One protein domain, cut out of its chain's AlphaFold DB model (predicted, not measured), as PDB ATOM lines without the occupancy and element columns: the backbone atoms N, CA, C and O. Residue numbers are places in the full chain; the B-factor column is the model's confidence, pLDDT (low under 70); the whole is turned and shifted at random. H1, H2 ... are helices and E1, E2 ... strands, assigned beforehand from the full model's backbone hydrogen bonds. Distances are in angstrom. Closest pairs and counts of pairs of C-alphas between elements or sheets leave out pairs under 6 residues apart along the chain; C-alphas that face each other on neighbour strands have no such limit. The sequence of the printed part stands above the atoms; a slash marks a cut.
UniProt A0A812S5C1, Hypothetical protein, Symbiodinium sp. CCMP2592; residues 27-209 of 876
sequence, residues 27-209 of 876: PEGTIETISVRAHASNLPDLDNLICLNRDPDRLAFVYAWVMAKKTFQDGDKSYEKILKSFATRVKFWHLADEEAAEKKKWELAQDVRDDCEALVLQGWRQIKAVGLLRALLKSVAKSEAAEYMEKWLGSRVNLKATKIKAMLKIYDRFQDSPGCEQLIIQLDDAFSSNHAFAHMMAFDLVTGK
ATOM      1  N   PRO A  27      85.352 114.024  90.794       36.59
ATOM      2  CA  PRO A  27      85.655 114.776  91.985       36.59
ATOM      3  C   PRO A  27      86.830 115.687  91.614       36.59
ATOM      4  O   PRO A  27      87.910 115.224  91.246       36.59
ATOM      5  N   GLU A  28      86.620 116.998  91.661       34.22
ATOM      6  CA  GLU A  28      87.729 117.921  91.891       34.22
ATOM      7  C   GLU A  28      88.233 117.637  93.311       34.22
ATOM      8  O   GLU A  28      87.785 118.226  94.290       34.22
ATOM      9  N   GLY A  29      89.064 116.602  93.440       36.03
ATOM     10  CA  GLY A  29      89.564 116.113  94.717       36.03
ATOM     11  C   GLY A  29      89.791 114.604  94.713       36.03
ATOM     12  O   GLY A  29      88.915 113.815  94.383       36.03
ATOM     13  N   THR A  30      90.987 114.196  95.103       40.41
ATOM     14  CA  THR A  30      91.429 112.816  95.335       40.41
ATOM     15  C   THR A  30      90.581 112.108  96.402       40.41
ATOM     16  O   THR A  30      90.965 112.102  97.570       40.41
ATOM     17  N   ILE A  31      89.428 111.525  96.052       43.97
ATOM     18  CA  ILE A  31      88.614 110.754  97.009       43.97
ATOM     19  C   ILE A  31      88.386 109.317  96.524       43.97
ATOM     20  O   ILE A  31      87.797 109.060  95.475       43.97
ATOM     21  N   GLU A  32      88.859 108.394  97.359       52.53
ATOM     22  CA  GLU A  32      88.666 106.942  97.346       52.53
ATOM     23  C   GLU A  32      87.175 106.567  97.239       52.53
ATOM     24  O   GLU A  32      86.343 107.064  98.001       52.53
ATOM     25  N   THR A  33      86.820 105.692  96.289       55.97
ATOM     26  CA  THR A  33      85.422 105.307  96.019       55.97
ATOM     27  C   THR A  33      85.207 103.790  96.171       55.97
ATOM     28  O   THR A  33      85.729 102.995  95.386       55.97
ATOM     29  N   ILE A  34      84.390 103.382  97.148       59.00
ATOM     30  CA  ILE A  34      83.922 102.005  97.383       59.00
ATOM     31  C   ILE A  34      82.932 101.628  96.278       59.00
ATOM     32  O   ILE A  34      81.886 102.256  96.151       59.00
ATOM     33  N   SER A  35      83.222 100.606  95.477       65.62
ATOM     34  CA  SER A  35      82.330 100.178  94.388       65.62
ATOM     35  C   SER A  35      81.502  98.951  94.778       65.62
ATOM     36  O   SER A  35      82.075  97.947  95.189       65.62
ATOM     37  N   VAL A  36      80.177  99.000  94.617       63.78
ATOM     38  CA  VAL A  36      79.242  97.921  95.008       63.78
ATOM     39  C   VAL A  36      78.344  97.530  93.834       63.78
ATOM     40  O   VAL A  36      77.870  98.406  93.110       63.78
ATOM     41  N   ARG A  37      78.079  96.233  93.642       69.62
ATOM     42  CA  ARG A  37      77.123  95.735  92.640       69.62
ATOM     43  C   ARG A  37      75.685  96.008  93.079       69.62
ATOM     44  O   ARG A  37      75.295  95.581  94.155       69.62
ATOM     45  N   ALA A  38      74.889  96.649  92.230       62.59
ATOM     46  CA  ALA A  38      73.438  96.741  92.370       62.59
ATOM     47  C   ALA A  38      72.753  95.652  91.522       62.59
ATOM     48  O   ALA A  38      73.173  95.404  90.390       62.59
ATOM     49  N   HIS A  39      71.695  95.035  92.054       57.47
ATOM     50  CA  HIS A  39      70.804  94.144  91.306       57.47
ATOM     51  C   HIS A  39      69.554  94.925  90.870       57.47
ATOM     52  O   HIS A  39      69.021  95.684  91.673       57.47
ATOM     53  N   ALA A  40      69.152  94.758  89.601       52.97
ATOM     54  CA  ALA A  40      67.997  95.346  88.902       52.97
ATOM     55  C   ALA A  40      67.205  96.436  89.661       52.97
ATOM     56  O   ALA A  40      66.465  96.144  90.601       52.97
ATOM     57  N   SER A  41      67.379  97.686  89.203       52.44
ATOM     58  CA  SER A  41      66.668  98.936  89.564       52.44
ATOM     59  C   SER A  41      66.546  99.335  91.046       52.44
ATOM     60  O   SER A  41      66.102 100.448  91.329       52.44
ATOM     61  N   ASN A  42      67.015  98.517  91.989       50.50
ATOM     62  CA  ASN A  42      66.991  98.801  93.422       50.50
ATOM     63  C   ASN A  42      68.411  98.925  94.004       50.50
ATOM     64  O   ASN A  42      69.386  98.405  93.457       50.50
ATOM     65  N   LEU A  43      68.538  99.630  95.138       51.34
ATOM     66  CA  LEU A  43      69.771  99.622  95.940       51.34
ATOM     67  C   LEU A  43      70.200  98.171  96.226       51.34
ATOM     68  O   LEU A  43      69.311  97.336  96.439       51.34
ATOM     69  N   PRO A  44      71.517  97.876  96.290       54.09
ATOM     70  CA  PRO A  44      72.001  96.536  96.593       54.09
ATOM     71  C   PRO A  44      71.298  95.950  97.803       54.09
ATOM     72  O   PRO A  44      71.085  96.625  98.815       54.09
ATOM     73  N   ASP A  45      70.943  94.679  97.675       58.19
ATOM     74  CA  ASP A  45      70.530  93.894  98.813       58.19
ATOM     75  C   ASP A  45      71.712  93.795  99.782       58.19
ATOM     76  O   ASP A  45      72.760  93.237  99.451       58.19
ATOM     77  N   LEU A  46      71.554  94.399 100.961       53.19
ATOM     78  CA  LEU A  46      72.581  94.412 102.001       53.19
ATOM     79  C   LEU A  46      72.945  92.988 102.432       53.19
ATOM     80  O   LEU A  46      74.080  92.730 102.833       53.19
ATOM     81  N   ASP A  47      71.997  92.066 102.280       51.66
ATOM     82  CA  ASP A  47      72.130  90.670 102.668       51.66
ATOM     83  C   ASP A  47      72.999  89.888 101.665       51.66
ATOM     84  O   ASP A  47      73.523  88.819 102.000       51.66
ATOM     85  N   ASN A  48      73.220  90.468 100.474       57.22
ATOM     86  CA  ASN A  48      73.954  89.914  99.334       57.22
ATOM     87  C   ASN A  48      74.948  90.926  98.717       57.22
ATOM     88  O   ASN A  48      75.191  90.924  97.509       57.22
ATOM     89  N   LEU A  49      75.540  91.808  99.534       61.53
ATOM     90  CA  LEU A  49      76.507  92.813  99.072       61.53
ATOM     91  C   LEU A  49      77.722  92.186  98.381       61.53
ATOM     92  O   LEU A  49      78.526  91.492  99.004       61.53
ATOM     93  N   ILE A  50      77.920  92.553  97.115       64.19
ATOM     94  CA  ILE A  50      79.126  92.231  96.351       64.19
ATOM     95  C   ILE A  50      79.906  93.531  96.135       64.19
ATOM     96  O   ILE A  50      79.563  94.348  95.276       64.19
ATOM     97  N   CYS A  51      80.949  93.751  96.940       64.12
ATOM     98  CA  CYS A  51      81.913  94.821  96.678       64.12
ATOM     99  C   CYS A  51      82.819  94.432  95.506       64.12
ATOM    100  O   CYS A  51      83.287  93.296  95.422       64.12
ATOM    101  N   LEU A  52      83.048  95.396  94.619       63.25
ATOM    102  CA  LEU A  52      83.705  95.224  93.326       63.25
ATOM    103  C   LEU A  52      85.145  95.748  93.303       63.25
ATOM    104  O   LEU A  52      85.854  95.444  92.361       63.25
ATOM    105  N   ASN A  53      85.585  96.545  94.285       60.03
ATOM    106  CA  ASN A  53      86.924  97.154  94.272       60.03
ATOM    107  C   ASN A  53      87.913  96.412  95.195       60.03
ATOM    108  O   ASN A  53      88.728  95.616  94.728       60.03
ATOM    109  N   ARG A  54      87.802  96.611  96.521       58.22
ATOM    110  CA  ARG A  54      88.642  95.963  97.545       58.22
ATOM    111  C   ARG A  54      87.796  95.404  98.698       58.22
ATOM    112  O   ARG A  54      86.714  95.906  98.990       58.22
ATOM    113  N   ASP A  55      88.275  94.361  99.376       51.94
ATOM    114  CA  ASP A  55      87.541  93.745 100.493       51.94
ATOM    115  C   ASP A  55      87.532  94.577 101.807       51.94
ATOM    116  O   ASP A  55      86.513  94.548 102.501       51.94
ATOM    117  N   PRO A  56      88.566  95.374 102.170       50.97
ATOM    118  CA  PRO A  56      88.492  96.336 103.284       50.97
ATOM    119  C   PRO A  56      87.339  97.344 103.151       50.97
ATOM    120  O   PRO A  56      86.758  97.768 104.154       50.97
ATOM    121  N   ASP A  57      86.932  97.646 101.918       59.34
ATOM    122  CA  ASP A  57      85.797  98.518 101.630       59.34
ATOM    123  C   ASP A  57      84.451  97.884 102.021       59.34
ATOM    124  O   ASP A  57      83.510  98.612 102.332       59.34
ATOM    125  N   ARG A  58      84.352  96.541 102.099       62.91
ATOM    126  CA  ARG A  58      83.158  95.839 102.620       62.91
ATOM    127  C   ARG A  58      82.931  96.182 104.085       62.91
ATOM    128  O   ARG A  58      81.818  96.504 104.493       62.91
ATOM    129  N   LEU A  59      83.998  96.133 104.881       63.59
ATOM    130  CA  LEU A  59      83.935  96.419 106.312       63.59
ATOM    131  C   LEU A  59      83.679  97.915 106.560       63.59
ATOM    132  O   LEU A  59      82.927  98.271 107.468       63.59
ATOM    133  N   ALA A  60      84.246  98.787 105.717       62.44
ATOM    134  CA  ALA A  60      84.058 100.235 105.808       62.44
ATOM    135  C   ALA A  60      82.627 100.621 105.419       62.44
ATOM    136  O   ALA A  60      82.001 101.441 106.092       62.44
ATOM    137  N   PHE A  61      82.084  99.966 104.389       65.25
ATOM    138  CA  PHE A  61      80.689 100.070 103.990       65.25
ATOM    139  C   PHE A  61      79.752  99.616 105.114       65.25
ATOM    140  O   PHE A  61      78.863 100.377 105.485       65.25
ATOM    141  N   VAL A  62      79.964  98.428 105.699       66.62
ATOM    142  CA  VAL A  62      79.136  97.913 106.809       66.62
ATOM    143  C   VAL A  62      79.151  98.883 107.988       66.62
ATOM    144  O   VAL A  62      78.093  99.245 108.501       66.62
ATOM    145  N   TYR A  63      80.335  99.354 108.387       67.12
ATOM    146  CA  TYR A  63      80.474 100.332 109.462       67.12
ATOM    147  C   TYR A  63      79.695 101.619 109.165       67.12
ATOM    148  O   TYR A  63      78.863 102.040 109.968       67.12
ATOM    149  N   ALA A  64      79.922 102.232 108.001       64.94
ATOM    150  CA  ALA A  64      79.288 103.492 107.636       64.94
ATOM    151  C   ALA A  64      77.764 103.358 107.466       64.94
ATOM    152  O   ALA A  64      77.020 104.233 107.912       64.94
ATOM    153  N   TRP A  65      77.294 102.247 106.895       67.31
ATOM    154  CA  TRP A  65      75.875 101.951 106.717       67.31
ATOM    155  C   TRP A  65      75.146 101.778 108.052       67.31
ATOM    156  O   TRP A  65      74.115 102.408 108.292       67.31
ATOM    157  N   VAL A  66      75.691 100.954 108.953       69.75
ATOM    158  CA  VAL A  66      75.082 100.709 110.267       69.75
ATOM    159  C   VAL A  66      75.076 101.981 111.115       69.75
ATOM    160  O   VAL A  66      74.073 102.268 111.768       69.75
ATOM    161  N   MET A  67      76.148 102.778 111.066       68.69
ATOM    162  CA  MET A  67      76.199 104.070 111.755       68.69
ATOM    163  C   MET A  67      75.147 105.040 111.210       68.69
ATOM    164  O   MET A  67      74.394 105.601 111.998       68.69
ATOM    165  N   ALA A  68      75.019 105.180 109.885       65.31
ATOM    166  CA  ALA A  68      73.990 106.025 109.279       65.31
ATOM    167  C   ALA A  68      72.568 105.581 109.664       65.31
ATOM    168  O   ALA A  68      71.718 106.419 109.975       65.31
ATOM    169  N   LYS A  69      72.321 104.263 109.701       66.50
ATOM    170  CA  LYS A  69      71.036 103.699 110.123       66.50
ATOM    171  C   LYS A  69      70.718 104.022 111.579       66.50
ATOM    172  O   LYS A  69      69.602 104.442 111.872       66.50
ATOM    173  N   LYS A  70      71.700 103.868 112.470       67.19
ATOM    174  CA  LYS A  70      71.552 104.176 113.893       67.19
ATOM    175  C   LYS A  70      71.277 105.666 114.123       67.19
ATOM    176  O   LYS A  70      70.296 105.998 114.769       67.19
ATOM    177  N   THR A  71      72.058 106.563 113.518       64.38
ATOM    178  CA  THR A  71      71.872 108.020 113.658       64.38
ATOM    179  C   THR A  71      70.503 108.490 113.147       64.38
ATOM    180  O   THR A  71      69.888 109.367 113.750       64.38
ATOM    181  N   PHE A  72      69.993 107.886 112.066       62.06
ATOM    182  CA  PHE A  72      68.637 108.151 111.576       62.06
ATOM    183  C   PHE A  72      67.557 107.680 112.563       62.06
ATOM    184  O   PHE A  72      66.614 108.419 112.835       62.06
ATOM    185  N   GLN A  73      67.705 106.474 113.120       67.56
ATOM    186  CA  GLN A  73      66.787 105.930 114.129       67.56
ATOM    187  C   GLN A  73      66.797 106.745 115.429       67.56
ATOM    188  O   GLN A  73      65.742 106.943 116.027       67.56
ATOM    189  N   ASP A  74      67.960 107.272 115.815       67.56
ATOM    190  CA  ASP A  74      68.145 108.132 116.988       67.56
ATOM    191  C   ASP A  74      67.607 109.568 116.761       67.56
ATOM    192  O   ASP A  74      67.592 110.382 117.684       67.56
ATOM    193  N   GLY A  75      67.149 109.903 115.545       61.78
ATOM    194  CA  GLY A  75      66.584 111.213 115.198       61.78
ATOM    195  C   GLY A  75      67.608 112.354 115.108       61.78
ATOM    196  O   GLY A  75      67.223 113.525 115.054       61.78
ATOM    197  N   ASP A  76      68.906 112.042 115.086       66.56
ATOM    198  CA  ASP A  76      69.981 113.033 115.062       66.56
ATOM    199  C   ASP A  76      70.178 113.610 113.651       66.56
ATOM    200  O   ASP A  76      70.572 112.910 112.723       66.56
ATOM    201  N   LYS A  77      69.985 114.927 113.501       62.38
ATOM    202  CA  LYS A  77      70.132 115.680 112.239       62.38
ATOM    203  C   LYS A  77      71.504 115.521 111.565       62.38
ATOM    204  O   LYS A  77      71.631 115.831 110.380       62.38
ATOM    205  N   SER A  78      72.526 115.036 112.274       57.94
ATOM    206  CA  SER A  78      73.829 114.694 111.696       57.94
ATOM    207  C   SER A  78      73.762 113.537 110.681       57.94
ATOM    208  O   SER A  78      74.664 113.425 109.839       57.94
ATOM    209  N   TYR A  79      72.673 112.748 110.665       58.72
ATOM    210  CA  TYR A  79      72.477 111.630 109.732       58.72
ATOM    211  C   TYR A  79      72.600 112.067 108.266       58.72
ATOM    212  O   TYR A  79      73.179 111.342 107.464       58.72
ATOM    213  N   GLU A  80      72.133 113.267 107.897       54.50
ATOM    214  CA  GLU A  80      72.245 113.763 106.518       54.50
ATOM    215  C   GLU A  80      73.697 114.024 106.116       54.50
ATOM    216  O   GLU A  80      74.076 113.783 104.971       54.50
ATOM    217  N   LYS A  81      74.525 114.514 107.046       61.00
ATOM    218  CA  LYS A  81      75.953 114.761 106.812       61.00
ATOM    219  C   LYS A  81      76.709 113.439 106.683       61.00
ATOM    220  O   LYS A  81      77.542 113.304 105.790       61.00
ATOM    221  N   ILE A  82      76.379 112.460 107.528       57.69
ATOM    222  CA  ILE A  82      76.954 111.109 107.488       57.69
ATOM    223  C   ILE A  82      76.540 110.392 106.196       57.69
ATOM    224  O   ILE A  82      77.399 109.856 105.501       57.69
ATOM    225  N   LEU A  83      75.263 110.460 105.807       55.34
ATOM    226  CA  LEU A  83      74.761 109.893 104.552       55.34
ATOM    227  C   LEU A  83      75.334 110.591 103.319       55.34
ATOM    228  O   LEU A  83      75.679 109.908 102.363       55.34
ATOM    229  N   LYS A  84      75.486 111.923 103.323       57.56
ATOM    230  CA  LYS A  84      76.167 112.650 102.236       57.56
ATOM    231  C   LYS A  84      77.633 112.233 102.128       57.56
ATOM    232  O   LYS A  84      78.092 111.949 101.030       57.56
ATOM    233  N   SER A  85      78.344 112.123 103.254       56.88
ATOM    234  CA  SER A  85      79.730 111.636 103.277       56.88
ATOM    235  C   SER A  85      79.845 110.184 102.801       56.88
ATOM    236  O   SER A  85      80.829 109.831 102.155       56.88
ATOM    237  N   PHE A  86      78.868 109.340 103.125       56.47
ATOM    238  CA  PHE A  86      78.771 107.968 102.633       56.47
ATOM    239  C   PHE A  86      78.500 107.945 101.121       56.47
ATOM    240  O   PHE A  86      79.189 107.246 100.385       56.47
ATOM    241  N   ALA A  87      77.585 108.788 100.639       51.88
ATOM    242  CA  ALA A  87      77.225 108.909  99.228       51.88
ATOM    243  C   ALA A  87      78.374 109.352  98.332       51.88
ATOM    244  O   ALA A  87      78.541 108.835  97.234       51.88
ATOM    245  N   THR A  88      79.211 110.266  98.818       52.47
ATOM    246  CA  THR A  88      80.404 110.711  98.089       52.47
ATOM    247  C   THR A  88      81.506 109.652  98.019       52.47
ATOM    248  O   THR A  88      82.441 109.810  97.245       52.47
ATOM    249  N   ARG A  89      81.420 108.593  98.837       55.41
ATOM    250  CA  ARG A  89      82.456 107.558  98.982       55.41
ATOM    251  C   ARG A  89      82.034 106.193  98.449       55.41
ATOM    252  O   ARG A  89      82.884 105.317  98.374       55.41
ATOM    253  N   VAL A  90      80.765 105.985  98.087       55.03
ATOM    254  CA  VAL A  90      80.249 104.697  97.597       55.03
ATOM    255  C   VAL A  90      79.608 104.867  96.221       55.03
ATOM    256  O   VAL A  90      78.658 105.626  96.058       55.03
ATOM    257  N   LYS A  91      80.101 104.120  95.232       63.44
ATOM    258  CA  LYS A  91      79.585 104.068  93.864       63.44
ATOM    259  C   LYS A  91      78.889 102.738  93.607       63.44
ATOM    260  O   LYS A  91      79.483 101.670  93.745       63.44
ATOM    261  N   PHE A  92      77.637 102.803  93.178       62.09
ATOM    262  CA  PHE A  92      76.876 101.623  92.786       62.09
ATOM    263  C   PHE A  92      77.036 101.359  91.288       62.09
ATOM    264  O   PHE A  92      76.892 102.266  90.469       62.09
ATOM    265  N   TRP A  93      77.330 100.113  90.933       64.75
ATOM    266  CA  TRP A  93      77.437  99.650  89.554       64.75
ATOM    267  C   TRP A  93      76.318  98.664  89.271       64.75
ATOM    268  O   TRP A  93      76.198  97.644  89.948       64.75
ATOM    269  N   HIS A  94      75.509  98.950  88.260       68.62
ATOM    270  CA  HIS A  94      74.506  98.008  87.793       68.62
ATOM    271  C   HIS A  94      75.175  96.959  86.897       68.62
ATOM    272  O   HIS A  94      75.521  97.258  85.755       68.62
ATOM    273  N   LEU A  95      75.385  95.748  87.422       70.19
ATOM    274  CA  LEU A  95      76.033  94.646  86.700       70.19
ATOM    275  C   LEU A  95      75.062  93.467  86.640       70.19
ATOM    276  O   LEU A  95      74.725  92.878  87.673       70.19
ATOM    277  N   ALA A  96      74.577  93.187  85.429       65.88
ATOM    278  CA  ALA A  96      73.463  92.275  85.185       65.88
ATOM    279  C   ALA A  96      73.777  90.832  85.611       65.88
ATOM    280  O   ALA A  96      72.955  90.198  86.267       65.88
ATOM    281  N   ASP A  97      74.995  90.359  85.357       75.00
ATOM    282  CA  ASP A  97      75.452  88.997  85.642       75.00
ATOM    283  C   ASP A  97      76.757  88.980  86.469       75.00
ATOM    284  O   ASP A  97      77.360  90.020  86.765       75.00
ATOM    285  N   GLU A  98      77.132  87.794  86.960       71.62
ATOM    286  CA  GLU A  98      78.351  87.598  87.759       71.62
ATOM    287  C   GLU A  98      79.631  87.790  86.940       71.62
ATOM    288  O   GLU A  98      80.633  88.261  87.474       71.62
ATOM    289  N   GLU A  99      79.592  87.498  85.642       75.25
ATOM    290  CA  GLU A  99      80.736  87.668  84.748       75.25
ATOM    291  C   GLU A  99      81.092  89.152  84.576       75.25
ATOM    292  O   GLU A  99      82.254  89.539  84.723       75.25
ATOM    293  N   ALA A 100      80.095  90.020  84.377       73.62
ATOM    294  CA  ALA A 100      80.274  91.469  84.365       73.62
ATOM    295  C   ALA A 100      80.772  91.994  85.719       73.62
ATOM    296  O   ALA A 100      81.564  92.939  85.757       73.62
ATOM    297  N   ALA A 101      80.342  91.378  86.827       70.38
ATOM    298  CA  ALA A 101      80.830  91.692  88.168       70.38
ATOM    299  C   ALA A 101      82.315  91.352  88.346       70.38
ATOM    300  O   ALA A 101      83.084  92.213  88.778       70.38
ATOM    301  N   GLU A 102      82.740  90.148  87.962       71.00
ATOM    302  CA  GLU A 102      84.145  89.741  88.034       71.00
ATOM    303  C   GLU A 102      85.015  90.548  87.065       71.00
ATOM    304  O   GLU A 102      86.069  91.042  87.463       71.00
ATOM    305  N   LYS A 103      84.563  90.805  85.832       75.44
ATOM    306  CA  LYS A 103      85.291  91.662  84.884       75.44
ATOM    307  C   LYS A 103      85.491  93.075  85.431       75.44
ATOM    308  O   LYS A 103      86.607  93.590  85.412       75.44
ATOM    309  N   LYS A 104      84.438  93.690  85.985       71.62
ATOM    310  CA  LYS A 104      84.533  95.025  86.596       71.62
ATOM    311  C   LYS A 104      85.474  95.034  87.798       71.62
ATOM    312  O   LYS A 104      86.183  96.013  88.012       71.62
ATOM    313  N   LYS A 105      85.500  93.948  88.566       70.56
ATOM    314  CA  LYS A 105      86.403  93.772  89.704       70.56
ATOM    315  C   LYS A 105      87.864  93.642  89.286       70.56
ATOM    316  O   LYS A 105      88.725  94.236  89.929       70.56
ATOM    317  N   TRP A 106      88.147  92.944  88.187       67.19
ATOM    318  CA  TRP A 106      89.479  92.920  87.577       67.19
ATOM    319  C   TRP A 106      89.917  94.299  87.077       67.19
ATOM    320  O   TRP A 106      91.042  94.703  87.357       67.19
ATOM    321  N   GLU A 107      89.029  95.038  86.403       69.69
ATOM    322  CA  GLU A 107      89.299  96.411  85.948       69.69
ATOM    323  C   GLU A 107      89.625  97.340  87.126       69.69
ATOM    324  O   GLU A 107      90.643  98.023  87.118       69.69
ATOM    325  N   LEU A 108      88.789  97.331  88.171       64.88
ATOM    326  CA  LEU A 108      88.986  98.179  89.346       64.88
ATOM    327  C   LEU A 108      90.259  97.813  90.118       64.88
ATOM    328  O   LEU A 108      90.932  98.708  90.612       64.88
ATOM    329  N   ALA A 109      90.630  96.529  90.179       61.25
ATOM    330  CA  ALA A 109      91.838  96.076  90.865       61.25
ATOM    331  C   ALA A 109      93.150  96.536  90.196       61.25
ATOM    332  O   ALA A 109      94.163  96.617  90.885       61.25
ATOM    333  N   GLN A 110      93.150  96.834  88.892       55.66
ATOM    334  CA  GLN A 110      94.336  97.328  88.178       55.66
ATOM    335  C   GLN A 110      94.623  98.816  88.432       55.66
ATOM    336  O   GLN A 110      95.767  99.244  88.299       55.66
ATOM    337  N   ASP A 111      93.612  99.593  88.830       51.81
ATOM    338  CA  ASP A 111      93.698 101.057  88.927       51.81
ATOM    339  C   ASP A 111      94.150 101.577  90.303       51.81
ATOM    340  O   ASP A 111      94.370 102.781  90.472       51.81
ATOM    341  N   VAL A 112      94.275 100.717  91.318       49.91
ATOM    342  CA  VAL A 112      94.414 101.199  92.699       49.91
ATOM    343  C   VAL A 112      95.867 101.247  93.171       49.91
ATOM    344  O   VAL A 112      96.540 100.226  93.252       49.91
ATOM    345  N   ARG A 113      96.319 102.446  93.558       45.81
ATOM    346  CA  ARG A 113      97.592 102.670  94.261       45.81
ATOM    347  C   ARG A 113      97.562 102.017  95.653       45.81
ATOM    348  O   ARG A 113      96.534 102.030  96.336       45.81
ATOM    349  N   ASP A 114      98.693 101.462  96.076       46.44
ATOM    350  CA  ASP A 114      98.854 100.708  97.335       46.44
ATOM    351  C   ASP A 114      98.678 101.565  98.613       46.44
ATOM    352  O   ASP A 114      98.533 101.031  99.709       46.44
ATOM    353  N   ASP A 115      98.591 102.891  98.487       41.81
ATOM    354  CA  ASP A 115      98.678 103.813  99.630       41.81
ATOM    355  C   ASP A 115      97.352 104.061 100.384       41.81
ATOM    356  O   ASP A 115      97.358 104.553 101.513       41.81
ATOM    357  N   CYS A 116      96.199 103.705  99.805       41.50
ATOM    358  CA  CYS A 116      94.875 104.010 100.379       41.50
ATOM    359  C   CYS A 116      94.340 102.944 101.356       41.50
ATOM    360  O   CYS A 116      93.298 103.126 101.982       41.50
ATOM    361  N   GLU A 117      95.022 101.805 101.508       43.28
ATOM    362  CA  GLU A 117      94.469 100.633 102.202       43.28
ATOM    363  C   GLU A 117      94.450 100.723 103.743       43.28
ATOM    364  O   GLU A 117      93.910  99.837 104.402       43.28
ATOM    365  N   ALA A 118      94.988 101.782 104.364       49.00
ATOM    366  CA  ALA A 118      95.368 101.693 105.773       49.00
ATOM    367  C   ALA A 118      94.584 102.543 106.785       49.00
ATOM    368  O   ALA A 118      94.533 102.111 107.924       49.00
ATOM    369  N   LEU A 119      93.976 103.700 106.488       46.75
ATOM    370  CA  LEU A 119      93.572 104.638 107.567       46.75
ATOM    371  C   LEU A 119      92.116 104.536 108.064       46.75
ATOM    372  O   LEU A 119      91.839 104.874 109.214       46.75
ATOM    373  N   VAL A 120      91.169 104.071 107.243       52.78
ATOM    374  CA  VAL A 120      89.724 104.211 107.549       52.78
ATOM    375  C   VAL A 120      89.205 103.160 108.552       52.78
ATOM    376  O   VAL A 120      88.181 103.379 109.203       52.78
ATOM    377  N   LEU A 121      89.931 102.056 108.758       64.00
ATOM    378  CA  LEU A 121      89.551 100.952 109.652       64.00
ATOM    379  C   LEU A 121      90.743 100.419 110.456       64.00
ATOM    380  O   LEU A 121      91.119  99.252 110.342       64.00
ATOM    381  N   GLN A 122      91.334 101.271 111.288       73.88
ATOM    382  CA  GLN A 122      92.322 100.862 112.288       73.88
ATOM    383  C   GLN A 122      91.724 100.872 113.701       73.88
ATOM    384  O   GLN A 122      90.642 101.416 113.941       73.88
ATOM    385  N   GLY A 123      92.424 100.221 114.629       84.56
ATOM    386  CA  GLY A 123      92.125 100.250 116.059       84.56
ATOM    387  C   GLY A 123      90.686  99.869 116.402       84.56
ATOM    388  O   GLY A 123      90.167  98.841 115.955       84.56
ATOM    389  N   TRP A 124      90.034 100.716 117.203       88.88
ATOM    390  CA  TRP A 124      88.666 100.490 117.671       88.88
ATOM    391  C   TRP A 124      87.638 100.448 116.537       88.88
ATOM    392  O   TRP A 124      86.714  99.639 116.587       88.88
ATOM    393  N   ARG A 125      87.799 101.252 115.478       82.88
ATOM    394  CA  ARG A 125      86.837 101.294 114.359       82.88
ATOM    395  C   ARG A 125      86.784  99.965 113.615       82.88
ATOM    396  O   ARG A 125      85.697  99.495 113.297       82.88
ATOM    397  N   GLN A 126      87.939  99.325 113.416       84.12
ATOM    398  CA  GLN A 126      88.013  97.985 112.828       84.12
ATOM    399  C   GLN A 126      87.313  96.944 113.708       84.12
ATOM    400  O   GLN A 126      86.491  96.168 113.225       84.12
ATOM    401  N   ILE A 127      87.613  96.963 115.010       89.62
ATOM    402  CA  ILE A 127      87.043  96.044 116.004       89.62
ATOM    403  C   ILE A 127      85.519  96.200 116.065       89.62
ATOM    404  O   ILE A 127      84.782  95.215 116.004       89.62
ATOM    405  N   LYS A 128      85.043  97.446 116.114       88.12
ATOM    406  CA  LYS A 128      83.623  97.792 116.100       88.12
ATOM    407  C   LYS A 128      82.955  97.341 114.809       88.12
ATOM    408  O   LYS A 128      81.900  96.728 114.878       88.12
ATOM    409  N   ALA A 129      83.569  97.567 113.651       82.75
ATOM    410  CA  ALA A 129      83.022  97.120 112.375       82.75
ATOM    411  C   ALA A 129      82.852  95.591 112.311       82.75
ATOM    412  O   ALA A 129      81.821  95.117 111.842       82.75
ATOM    413  N   VAL A 130      83.804  94.816 112.847       86.25
ATOM    414  CA  VAL A 130      83.682  93.350 112.956       86.25
ATOM    415  C   VAL A 130      82.553  92.951 113.917       86.25
ATOM    416  O   VAL A 130      81.769  92.054 113.611       86.25
ATOM    417  N   GLY A 131      82.404  93.649 115.047       88.56
ATOM    418  CA  GLY A 131      81.276  93.451 115.962       88.56
ATOM    419  C   GLY A 131      79.913  93.739 115.318       88.56
ATOM    420  O   GLY A 131      78.960  92.981 115.509       88.56
ATOM    421  N   LEU A 132      79.834  94.793 114.501       84.81
ATOM    422  CA  LEU A 132      78.639  95.142 113.730       84.81
ATOM    423  C   LEU A 132      78.359  94.130 112.613       84.81
ATOM    424  O   LEU A 132      77.200  93.792 112.395       84.81
ATOM    425  N   LEU A 133      79.396  93.595 111.959       83.06
ATOM    426  CA  LEU A 133      79.252  92.502 110.996       83.06
ATOM    427  C   LEU A 133      78.643  91.262 111.660       83.06
ATOM    428  O   LEU A 133      77.706  90.688 111.113       83.06
ATOM    429  N   ARG A 134      79.103  90.884 112.861       89.44
ATOM    430  CA  ARG A 134      78.511  89.768 113.621       89.44
ATOM    431  C   ARG A 134      77.019  89.995 113.886       89.44
ATOM    432  O   ARG A 134      76.214  89.094 113.669       89.44
ATOM    433  N   ALA A 135      76.642  91.203 114.310       82.75
ATOM    434  CA  ALA A 135      75.241  91.559 114.543       82.75
ATOM    435  C   ALA A 135      74.402  91.534 113.250       82.75
ATOM    436  O   ALA A 135      73.269  91.053 113.266       82.75
ATOM    437  N   LEU A 136      74.968  92.003 112.134       77.12
ATOM    438  CA  LEU A 136      74.331  91.963 110.820       77.12
ATOM    439  C   LEU A 136      74.080  90.519 110.374       77.12
ATOM    440  O   LEU A 136      72.940  90.177 110.079       77.12
ATOM    441  N   LEU A 137      75.107  89.661 110.398       77.94
ATOM    442  CA  LEU A 137      74.994  88.244 110.026       77.94
ATOM    443  C   LEU A 137      73.942  87.518 110.866       77.94
ATOM    444  O   LEU A 137      73.108  86.797 110.322       77.94
ATOM    445  N   LYS A 138      73.914  87.792 112.173       82.50
ATOM    446  CA  LYS A 138      72.889  87.267 113.075       82.50
ATOM    447  C   LYS A 138      71.479  87.716 112.686       82.50
ATOM    448  O   LYS A 138      70.558  86.905 112.716       82.50
ATOM    449  N   SER A 139      71.301  88.985 112.308       76.81
ATOM    450  CA  SER A 139      69.987  89.523 111.916       76.81
ATOM    451  C   SER A 139      69.425  88.902 110.633       76.81
ATOM    452  O   SER A 139      68.211  88.864 110.467       76.81
ATOM    453  N   VAL A 140      70.295  88.362 109.775       72.94
ATOM    454  CA  VAL A 140      69.928  87.690 108.515       72.94
ATOM    455  C   VAL A 140      69.993  86.162 108.622       72.94
ATOM    456  O   VAL A 140      70.103  85.476 107.609       72.94
ATOM    457  N   ALA A 141      69.979  85.623 109.848       80.12
ATOM    458  CA  ALA A 141      70.066  84.189 110.137       80.12
ATOM    459  C   ALA A 141      71.284  83.475 109.500       80.12
ATOM    460  O   ALA A 141      71.254  82.270 109.256       80.12
ATOM    461  N   LYS A 142      72.379  84.207 109.249       80.81
ATOM    462  CA  LYS A 142      73.668  83.652 108.806       80.81
ATOM    463  C   LYS A 142      74.561  83.354 110.014       80.81
ATOM    464  O   LYS A 142      74.373  83.899 111.103       80.81
ATOM    465  N   SER A 143      75.549  82.476 109.825       82.88
ATOM    466  CA  SER A 143      76.457  82.062 110.902       82.88
ATOM    467  C   SER A 143      77.280  83.237 111.439       82.88
ATOM    468  O   SER A 143      77.928  83.961 110.685       82.88
ATOM    469  N   GLU A 144      77.290  83.390 112.763       86.62
ATOM    470  CA  GLU A 144      78.101  84.372 113.494       86.62
ATOM    471  C   GLU A 144      79.494  83.836 113.882       86.62
ATOM    472  O   GLU A 144      80.205  84.454 114.675       86.62
ATOM    473  N   ALA A 145      79.892  82.680 113.338       88.00
ATOM    474  CA  ALA A 145      81.197  82.077 113.582       88.00
ATOM    475  C   ALA A 145      82.326  82.864 112.893       88.00
ATOM    476  O   ALA A 145      82.166  83.391 111.788       88.00
ATOM    477  N   ALA A 146      83.498  82.918 113.529       88.19
ATOM    478  CA  ALA A 146      84.648  83.656 113.010       88.19
ATOM    479  C   ALA A 146      85.138  83.104 111.662       88.19
ATOM    480  O   ALA A 146      85.540  83.870 110.794       88.19
ATOM    481  N   GLU A 147      85.033  81.791 111.466       88.56
ATOM    482  CA  GLU A 147      85.369  81.075 110.234       88.56
ATOM    483  C   GLU A 147      84.425  81.454 109.088       88.56
ATOM    484  O   GLU A 147      84.841  81.562 107.935       88.56
ATOM    485  N   TYR A 148      83.146  81.687 109.397       84.81
ATOM    486  CA  TYR A 148      82.181  82.166 108.412       84.81
ATOM    487  C   TYR A 148      82.442  83.633 108.059       84.81
ATOM    488  O   TYR A 148      82.455  83.986 106.883       84.81
ATOM    489  N   MET A 149      82.719  84.477 109.057       81.31
ATOM    490  CA  MET A 149      83.093  85.879 108.837       81.31
ATOM    491  C   MET A 149      84.388  86.025 108.028       81.31
ATOM    492  O   MET A 149      84.452  86.898 107.171       81.31
ATOM    493  N   GLU A 150      85.391  85.168 108.244       83.31
ATOM    494  CA  GLU A 150      86.612  85.121 107.424       83.31
ATOM    495  C   GLU A 150      86.279  84.837 105.953       83.31
ATOM    496  O   GLU A 150      86.716  85.568 105.065       83.31
ATOM    497  N   LYS A 151      85.439  83.825 105.689       80.62
ATOM    498  CA  LYS A 151      84.966  83.523 104.327       80.62
ATOM    499  C   LYS A 151      84.173  84.683 103.722       80.62
ATOM    500  O   LYS A 151      84.356  84.991 102.549       80.62
ATOM    501  N   TRP A 152      83.315  85.328 104.513       73.94
ATOM    502  CA  TRP A 152      82.484  86.454 104.077       73.94
ATOM    503  C   TRP A 152      83.318  87.691 103.716       73.94
ATOM    504  O   TRP A 152      83.052  88.364 102.715       73.94
ATOM    505  N   LEU A 153      84.342  87.983 104.523       70.50
ATOM    506  CA  LEU A 153      85.267  89.092 104.307       70.50
ATOM    507  C   LEU A 153      86.196  88.844 103.115       70.50
ATOM    508  O   LEU A 153      86.604  89.806 102.478       70.50
ATOM    509  N   GLY A 154      86.478  87.586 102.775       65.50
ATOM    510  CA  GLY A 154      87.339  87.234 101.651       65.50
ATOM    511  C   GLY A 154      88.830  87.302 101.994       65.50
ATOM    512  O   GLY A 154      89.255  87.844 103.016       65.50
ATOM    513  N   SER A 155      89.657  86.717 101.124       57.47
ATOM    514  CA  SER A 155      91.093  86.534 101.372       57.47
ATOM    515  C   SER A 155      91.906  87.835 101.359       57.47
ATOM    516  O   SER A 155      93.018  87.839 101.891       57.47
ATOM    517  N   ARG A 156      91.384  88.946 100.811       52.06
ATOM    518  CA  ARG A 156      92.147  90.201 100.674       52.06
ATOM    519  C   ARG A 156      92.125  91.097 101.919       52.06
ATOM    520  O   ARG A 156      93.045  91.886 102.080       52.06
ATOM    521  N   VAL A 157      91.169  90.957 102.853       57.06
ATOM    522  CA  VAL A 157      91.176  91.737 104.126       57.06
ATOM    523  C   VAL A 157      92.266  91.254 105.092       57.06
ATOM    524  O   VAL A 157      92.565  91.917 106.084       57.06
ATOM    525  N   ASN A 158      92.860  90.082 104.836       65.88
ATOM    526  CA  ASN A 158      93.865  89.449 105.698       65.88
ATOM    527  C   ASN A 158      93.427  89.368 107.185       65.88
ATOM    528  O   ASN A 158      94.236  89.457 108.114       65.88
ATOM    529  N   LEU A 159      92.117  89.226 107.425       77.44
ATOM    530  CA  LEU A 159      91.522  89.014 108.745       77.44
ATOM    531  C   LEU A 159      91.163  87.538 108.900       77.44
ATOM    532  O   LEU A 159      90.082  87.101 108.524       77.44
ATOM    533  N   LYS A 160      92.088  86.779 109.483       85.12
ATOM    534  CA  LYS A 160      91.872  85.365 109.808       85.12
ATOM    535  C   LYS A 160      90.846  85.198 110.926       85.12
ATOM    536  O   LYS A 160      90.761  86.066 111.804       85.12
ATOM    537  N   ALA A 161      90.166  84.053 110.984       87.00
ATOM    538  CA  ALA A 161      89.210  83.719 112.042       87.00
ATOM    539  C   ALA A 161      89.784  83.921 113.455       87.00
ATOM    540  O   ALA A 161      89.099  84.426 114.342       87.00
ATOM    541  N   THR A 162      91.071  83.621 113.671       88.25
ATOM    542  CA  THR A 162      91.750  83.848 114.961       88.25
ATOM    543  C   THR A 162      91.770  85.324 115.365       88.25
ATOM    544  O   THR A 162      91.459  85.662 116.509       88.25
ATOM    545  N   LYS A 163      92.075  86.220 114.418       88.88
ATOM    546  CA  LYS A 163      92.078  87.671 114.633       88.88
ATOM    547  C   LYS A 163      90.655  88.202 114.815       88.88
ATOM    548  O   LYS A 163      90.431  88.997 115.721       88.88
ATOM    549  N   ILE A 164      89.693  87.707 114.032       88.44
ATOM    550  CA  ILE A 164      88.263  88.028 114.176       88.44
ATOM    551  C   ILE A 164      87.767  87.644 115.577       88.44
ATOM    552  O   ILE A 164      87.171  88.470 116.261       88.44
ATOM    553  N   LYS A 165      88.082  86.436 116.058       91.81
ATOM    554  CA  LYS A 165      87.701  85.963 117.399       91.81
ATOM    555  C   LYS A 165      88.252  86.867 118.506       91.81
ATOM    556  O   LYS A 165      87.531  87.198 119.446       91.81
ATOM    557  N   ALA A 166      89.504  87.304 118.386       91.31
ATOM    558  CA  ALA A 166      90.103  88.237 119.334       91.31
ATOM    559  C   ALA A 166      89.475  89.645 119.253       91.31
ATOM    560  O   ALA A 166      89.179  90.233 120.292       91.31
ATOM    561  N   MET A 167      89.180  90.158 118.052       93.19
ATOM    562  CA  MET A 167      88.445  91.420 117.879       93.19
ATOM    563  C   MET A 167      87.050  91.357 118.508       93.19
ATOM    564  O   MET A 167      86.671  92.274 119.226       93.19
ATOM    565  N   LEU A 168      86.310  90.265 118.310       93.50
ATOM    566  CA  LEU A 168      84.986  90.078 118.907       93.50
ATOM    567  C   LEU A 168      85.046  90.032 120.435       93.50
ATOM    568  O   LEU A 168      84.255  90.698 121.093       93.50
ATOM    569  N   LYS A 169      86.041  89.341 121.004       92.62
ATOM    570  CA  LYS A 169      86.272  89.335 122.455       92.62
ATOM    571  C   LYS A 169      86.526  90.745 123.000       92.62
ATOM    572  O   LYS A 169      86.007  91.091 124.060       92.62
ATOM    573  N   ILE A 170      87.317  91.557 122.295       93.88
ATOM    574  CA  ILE A 170      87.559  92.957 122.672       93.88
ATOM    575  C   ILE A 170      86.270  93.776 122.540       93.88
ATOM    576  O   ILE A 170      85.937  94.534 123.448       93.88
ATOM    577  N   TYR A 171      85.545  93.614 121.432       94.19
ATOM    578  CA  TYR A 171      84.287  94.309 121.175       94.19
ATOM    579  C   TYR A 171      83.268  94.054 122.289       94.19
ATOM    580  O   TYR A 171      82.745  95.012 122.852       94.19
ATOM    581  N   ASP A 172      83.062  92.792 122.668       91.81
ATOM    582  CA  ASP A 172      82.147  92.397 123.747       91.81
ATOM    583  C   ASP A 172      82.543  93.045 125.075       91.81
ATOM    584  O   ASP A 172      81.727  93.665 125.754       91.81
ATOM    585  N   ARG A 173      83.841  93.018 125.397       90.00
ATOM    586  CA  ARG A 173      84.382  93.664 126.597       90.00
ATOM    587  C   ARG A 173      84.125  95.171 126.636       90.00
ATOM    588  O   ARG A 173      83.842  95.700 127.712       90.00
ATOM    589  N   PHE A 174      84.249  95.850 125.499       92.06
ATOM    590  CA  PHE A 174      83.999  97.287 125.371       92.06
ATOM    591  C   PHE A 174      82.509  97.630 125.418       92.06
ATOM    592  O   PHE A 174      82.151  98.604 126.072       92.06
ATOM    593  N   GLN A 175      81.647  96.830 124.785       89.50
ATOM    594  CA  GLN A 175      80.191  96.997 124.878       89.50
ATOM    595  C   GLN A 175      79.706  96.851 126.322       89.50
ATOM    596  O   GLN A 175      78.881  97.638 126.780       89.50
ATOM    597  N   ASP A 176      80.287  95.910 127.066       86.31
ATOM    598  CA  ASP A 176      79.968  95.717 128.476       86.31
ATOM    599  C   ASP A 176      80.444  96.873 129.367       86.31
ATOM    600  O   ASP A 176      79.973  96.985 130.493       86.31
ATOM    601  N   SER A 177      81.367  97.728 128.916       87.75
ATOM    602  CA  SER A 177      82.021  98.747 129.752       87.75
ATOM    603  C   SER A 177      81.787 100.168 129.209       87.75
ATOM    604  O   SER A 177      82.667 100.719 128.534       87.75
ATOM    605  N   PRO A 178      80.628 100.790 129.513       84.56
ATOM    606  CA  PRO A 178      80.299 102.142 129.064       84.56
ATOM    607  C   PRO A 178      81.410 103.147 129.393       84.56
ATOM    608  O   PRO A 178      82.011 103.085 130.462       84.56
ATOM    609  N   GLY A 179      81.689 104.065 128.466       86.62
ATOM    610  CA  GLY A 179      82.730 105.093 128.609       86.62
ATOM    611  C   GLY A 179      84.077 104.740 127.968       86.62
ATOM    612  O   GLY A 179      84.782 105.640 127.520       86.62
ATOM    613  N   CYS A 180      84.405 103.451 127.797       91.50
ATOM    614  CA  CYS A 180      85.675 103.052 127.171       91.50
ATOM    615  C   CYS A 180      85.803 103.573 125.732       91.50
ATOM    616  O   CYS A 180      86.863 104.044 125.337       91.50
ATOM    617  N   GLU A 181      84.714 103.536 124.958       90.88
ATOM    618  CA  GLU A 181      84.687 104.055 123.585       90.88
ATOM    619  C   GLU A 181      84.972 105.565 123.519       90.88
ATOM    620  O   GLU A 181      85.733 106.008 122.664       90.88
ATOM    621  N   GLN A 182      84.419 106.350 124.447       90.38
ATOM    622  CA  GLN A 182      84.604 107.806 124.476       90.38
ATOM    623  C   GLN A 182      86.065 108.185 124.738       90.38
ATOM    624  O   GLN A 182      86.558 109.149 124.162       90.38
ATOM    625  N   LEU A 183      86.777 107.401 125.552       92.81
ATOM    626  CA  LEU A 183      88.203 107.604 125.814       92.81
ATOM    627  C   LEU A 183      89.065 107.349 124.574       92.81
ATOM    628  O   LEU A 183      90.035 108.064 124.342       92.81
ATOM    629  N   ILE A 184      88.709 106.351 123.759       93.69
ATOM    630  CA  ILE A 184      89.421 106.105 122.500       93.69
ATOM    631  C   ILE A 184      89.139 107.223 121.500       93.69
ATOM    632  O   ILE A 184      90.071 107.691 120.861       93.69
ATOM    633  N   ILE A 185      87.893 107.704 121.418       87.69
ATOM    634  CA  ILE A 185      87.540 108.853 120.571       87.69
ATOM    635  C   ILE A 185      88.360 110.090 120.961       87.69
ATOM    636  O   ILE A 185      88.877 110.764 120.083       87.69
ATOM    637  N   GLN A 186      88.568 110.346 122.257       90.69
ATOM    638  CA  GLN A 186      89.428 111.450 122.708       90.69
ATOM    639  C   GLN A 186      90.876 111.319 122.211       90.69
ATOM    640  O   GLN A 186      91.485 112.321 121.844       90.69
ATOM    641  N   LEU A 187      91.431 110.101 122.178       91.38
ATOM    642  CA  LEU A 187      92.769 109.865 121.624       91.38
ATOM    643  C   LEU A 187      92.796 110.005 120.100       91.38
ATOM    644  O   LEU A 187      93.726 110.618 119.579       91.38
ATOM    645  N   ASP A 188      91.789 109.476 119.400       87.06
ATOM    646  CA  ASP A 188      91.632 109.637 117.950       87.06
ATOM    647  C   ASP A 188      91.547 111.134 117.582       87.06
ATOM    648  O   ASP A 188      92.162 111.571 116.610       87.06
ATOM    649  N   ASP A 189      90.805 111.933 118.353       85.69
ATOM    650  CA  ASP A 189      90.628 113.368 118.111       85.69
ATOM    651  C   ASP A 189      91.914 114.159 118.396       85.69
ATOM    652  O   ASP A 189      92.251 115.083 117.656       85.69
ATOM    653  N   ALA A 190      92.660 113.784 119.442       87.88
ATOM    654  CA  ALA A 190      93.904 114.451 119.820       87.88
ATOM    655  C   ALA A 190      95.102 114.058 118.936       87.88
ATOM    656  O   ALA A 190      95.953 114.895 118.635       87.88
ATOM    657  N   PHE A 191      95.189 112.788 118.524       85.94
ATOM    658  CA  PHE A 191      96.398 112.213 117.920       85.94
ATOM    659  C   PHE A 191      96.161 111.492 116.586       85.94
ATOM    660  O   PHE A 191      97.117 110.978 115.999       85.94
ATOM    661  N   SER A 192      94.930 111.445 116.071       83.75
ATOM    662  CA  SER A 192      94.571 110.662 114.882       83.75
ATOM    663  C   SER A 192      94.993 109.194 115.036       83.75
ATOM    664  O   SER A 192      94.651 108.575 116.028       83.75
ATOM    665  N   SER A 193      95.753 108.609 114.107       81.81
ATOM    666  CA  SER A 193      96.295 107.243 114.226       81.81
ATOM    667  C   SER A 193      97.613 107.159 115.014       81.81
ATOM    668  O   SER A 193      98.238 106.097 115.096       81.81
ATOM    669  N   ASN A 194      98.090 108.265 115.592       86.69
ATOM    670  CA  ASN A 194      99.380 108.321 116.273       86.69
ATOM    671  C   ASN A 194      99.291 108.018 117.778       86.69
ATOM    672  O   ASN A 194      99.814 108.773 118.586       86.69
ATOM    673  N   HIS A 195      98.657 106.909 118.166       92.19
ATOM    674  CA  HIS A 195      98.581 106.458 119.563       92.19
ATOM    675  C   HIS A 195      98.480 104.924 119.663       92.19
ATOM    676  O   HIS A 195      98.211 104.235 118.679       92.19
ATOM    677  N   ALA A 196      98.675 104.361 120.858       91.50
ATOM    678  CA  ALA A 196      98.770 102.912 121.075       91.50
ATOM    679  C   ALA A 196      97.491 102.156 120.681       91.50
ATOM    680  O   ALA A 196      97.543 101.029 120.187       91.50
ATOM    681  N   PHE A 197      96.339 102.797 120.887       93.56
ATOM    682  CA  PHE A 197      95.013 102.255 120.587       93.56
ATOM    683  C   PHE A 197      94.581 102.455 119.125       93.56
ATOM    684  O   PHE A 197      93.477 102.067 118.756       93.56
ATOM    685  N   ALA A 198      95.458 102.972 118.259       86.50
ATOM    686  CA  ALA A 198      95.263 102.878 116.814       86.50
ATOM    687  C   ALA A 198      95.463 101.434 116.310       86.50
ATOM    688  O   ALA A 198      95.068 101.087 115.199       86.50
ATOM    689  N   HIS A 199      96.038 100.542 117.124       85.31
ATOM    690  CA  HIS A 199      96.287  99.148 116.765       85.31
ATOM    691  C   HIS A 199      95.714  98.167 117.796       85.31
ATOM    692  O   HIS A 199      95.514  98.481 118.965       85.31
ATOM    693  N   MET A 200      95.472  96.929 117.356       89.12
ATOM    694  CA  MET A 200      94.795  95.894 118.149       89.12
ATOM    695  C   MET A 200      95.565  95.462 119.414       89.12
ATOM    696  O   MET A 200      94.951  95.058 120.397       89.12
ATOM    697  N   MET A 201      96.897  95.561 119.402       92.56
ATOM    698  CA  MET A 201      97.773  95.061 120.469       92.56
ATOM    699  C   MET A 201      97.470  95.690 121.839       92.56
ATOM    700  O   MET A 201      97.353  94.966 122.825       92.56
ATOM    701  N   ALA A 202      97.253  97.008 121.902       93.81
ATOM    702  CA  ALA A 202      96.929  97.692 123.156       93.81
ATOM    703  C   ALA A 202      95.576  97.239 123.734       93.81
ATOM    704  O   ALA A 202      95.455  97.020 124.941       93.81
ATOM    705  N   PHE A 203      94.571  97.030 122.877       94.69
ATOM    706  CA  PHE A 203      93.262  96.531 123.302       94.69
ATOM    707  C   PHE A 203      93.331  95.110 123.863       94.69
ATOM    708  O   PHE A 203      92.719  94.825 124.895       94.69
ATOM    709  N   ASP A 204      94.075  94.221 123.205       92.56
ATOM    710  CA  ASP A 204      94.223  92.833 123.650       92.56
ATOM    711  C   ASP A 204      94.928  92.761 125.015       92.56
ATOM    712  O   ASP A 204      94.460  92.088 125.936       92.56
ATOM    713  N   LEU A 205      95.987  93.558 125.210       93.06
ATOM    714  CA  LEU A 205      96.674  93.655 126.500       93.06
ATOM    715  C   LEU A 205      95.753  94.181 127.610       93.06
ATOM    716  O   LEU A 205      95.647  93.544 128.661       93.06
ATOM    717  N   VAL A 206      95.064  95.308 127.396       94.06
ATOM    718  CA  VAL A 206      94.176  95.898 128.415       94.06
ATOM    719  C   VAL A 206      93.046  94.936 128.773       94.06
ATOM    720  O   VAL A 206      92.788  94.696 129.955       94.06
ATOM    721  N   THR A 207      92.381  94.343 127.780       92.19
ATOM    722  CA  THR A 207      91.261  93.417 128.021       92.19
ATOM    723  C   THR A 207      91.716  92.123 128.696       92.19
ATOM    724  O   THR A 207      91.018  91.629 129.587       92.19
ATOM    725  N   GLY A 208      92.893  91.605 128.336       89.81
ATOM    726  CA  GLY A 208      93.491  90.417 128.940       89.81
ATOM    727  C   GLY A 208      93.914  90.629 130.394       89.81
ATOM    728  O   GLY A 208      93.568  89.826 131.257       89.81
ATOM    729  N   LYS A 209      94.616  91.728 130.695       90.75
ATOM    730  CA  LYS A 209      95.146  92.010 132.044       90.75
ATOM    731  C   LYS A 209      94.084  92.466 133.045       90.75
ATOM    732  O   LYS A 209      94.302  92.365 134.247       90.75
TER     733      LYS A 209
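This is residues 27 to 209 of the 876 residues of the protein "Hypothetical protein" of Symbiodinium sp. CCMP2592 (UniProt A0A812S5C1). Two helices, H1 and H4, cross in the middle of a mostly helical body, with a small two-stranded sheet, E1 and E2, and the nearby H3 towards one end of the longest axis and H6, H7 and H8 towards the other. H2 folds back along H1, H6 crosses H4, and H5 packs on the beginning of H6. The printed part has 183 residues, with eight named helices and two named strands in the order E1, H1, H2, E2, H3, H4, H5, H6, H7, H8; the sheet is E1 beside E2, parallel, and the class is mostly helix. The whole is compact, with a radius of gyration of the C-alphas of 17.0 A and spans of 51 by 37 by 35 A.

E1, residues 34 to 38, and E2, residues 90 to 94, are parallel neighbours at 31 degrees. Across the pair, N 36 and O 91 are within hydrogen-bond range at 2.9 A, and N 91 and O 34 at 2.7 A. Between them in the chain stand H1, residues 56 to 73, and H2, residues 79 to 87, which complete a strand-helix-strand unit, two parallel neighbour strands with helices between them, with a right-handed crossover. The closest C-alphas of E1 and H1, those of Ile 34 and Asp 57, are 5.8 A apart. H1 touches H2 with residues 64 to 72 alone, the closest C-alphas being those of Thr 71 and Tyr 79 at 5.4 A; the two form a helical hairpin, opposite ways at a shallow tilt of 23 degrees. H3, residues 98 to 110, touches no helix; its closest C-alpha to E1 is that of Ala 101, 7.1 A from that of Arg 37. H4, residues 123 to 139, touches H1, residues 126 to 133 meeting residues 59 to 66, with the C-alphas of Tyr 63 and Ala 129 closest at 5.0 A and the lines only just about perpendicular at 73 degrees. H5, residues 146 to 153, only just touches H1, with 3 pairs of C-alphas within 8 A, the closest being those of Arg 58 and Leu 153 at 7.3 A. H6, residues 161 to 175, touches H4 about perpendicular at 85 degrees, with the C-alphas of Ile 127 and Met 167 closest at 5.2 A; H4 touches H6 with residues 127 to 131 alone. H6 touches H5 too, with residues 161 to 165 alone, closest at Ala 146 and Ala 161, whose C-alphas are 4.7 A apart. H7, residues 180 to 191, is close to H4 but not clearly touching, with the C-alphas of Trp 124 and Ile 184 closest at 7.4 A. H8, residues 200 to 209, touches H6 the same way at a steep tilt of 62 degrees, with the C-alphas of Ile 170 and Thr 207 closest at 6.5 A. In H1 to H8 every O i to N i+4 pair is within hydrogen-bond range.

E1 begins at C-alpha 34, (83.922, 102.005, 97.383). H1 measures 26.1 A from first to last C-alpha, H4 24.9 A, H6 20.6 A and H3 18.7 A. H4 begins at C-alpha 123, (92.125, 100.250, 116.059), and H8 ends at C-alpha 209, (95.146, 92.010, 132.044).

The C-alphas farthest apart, those of Ala 96 and Lys 209, are 51.6 A apart. The printed part has no cut. The links from E1 to H1 and from H3 to H4 are long, with 17 and 12 residues. The mean pLDDT of the printed part is 71.9; residues 27 to 94, 96, 106 to 121 and 154 to 158 are under 70.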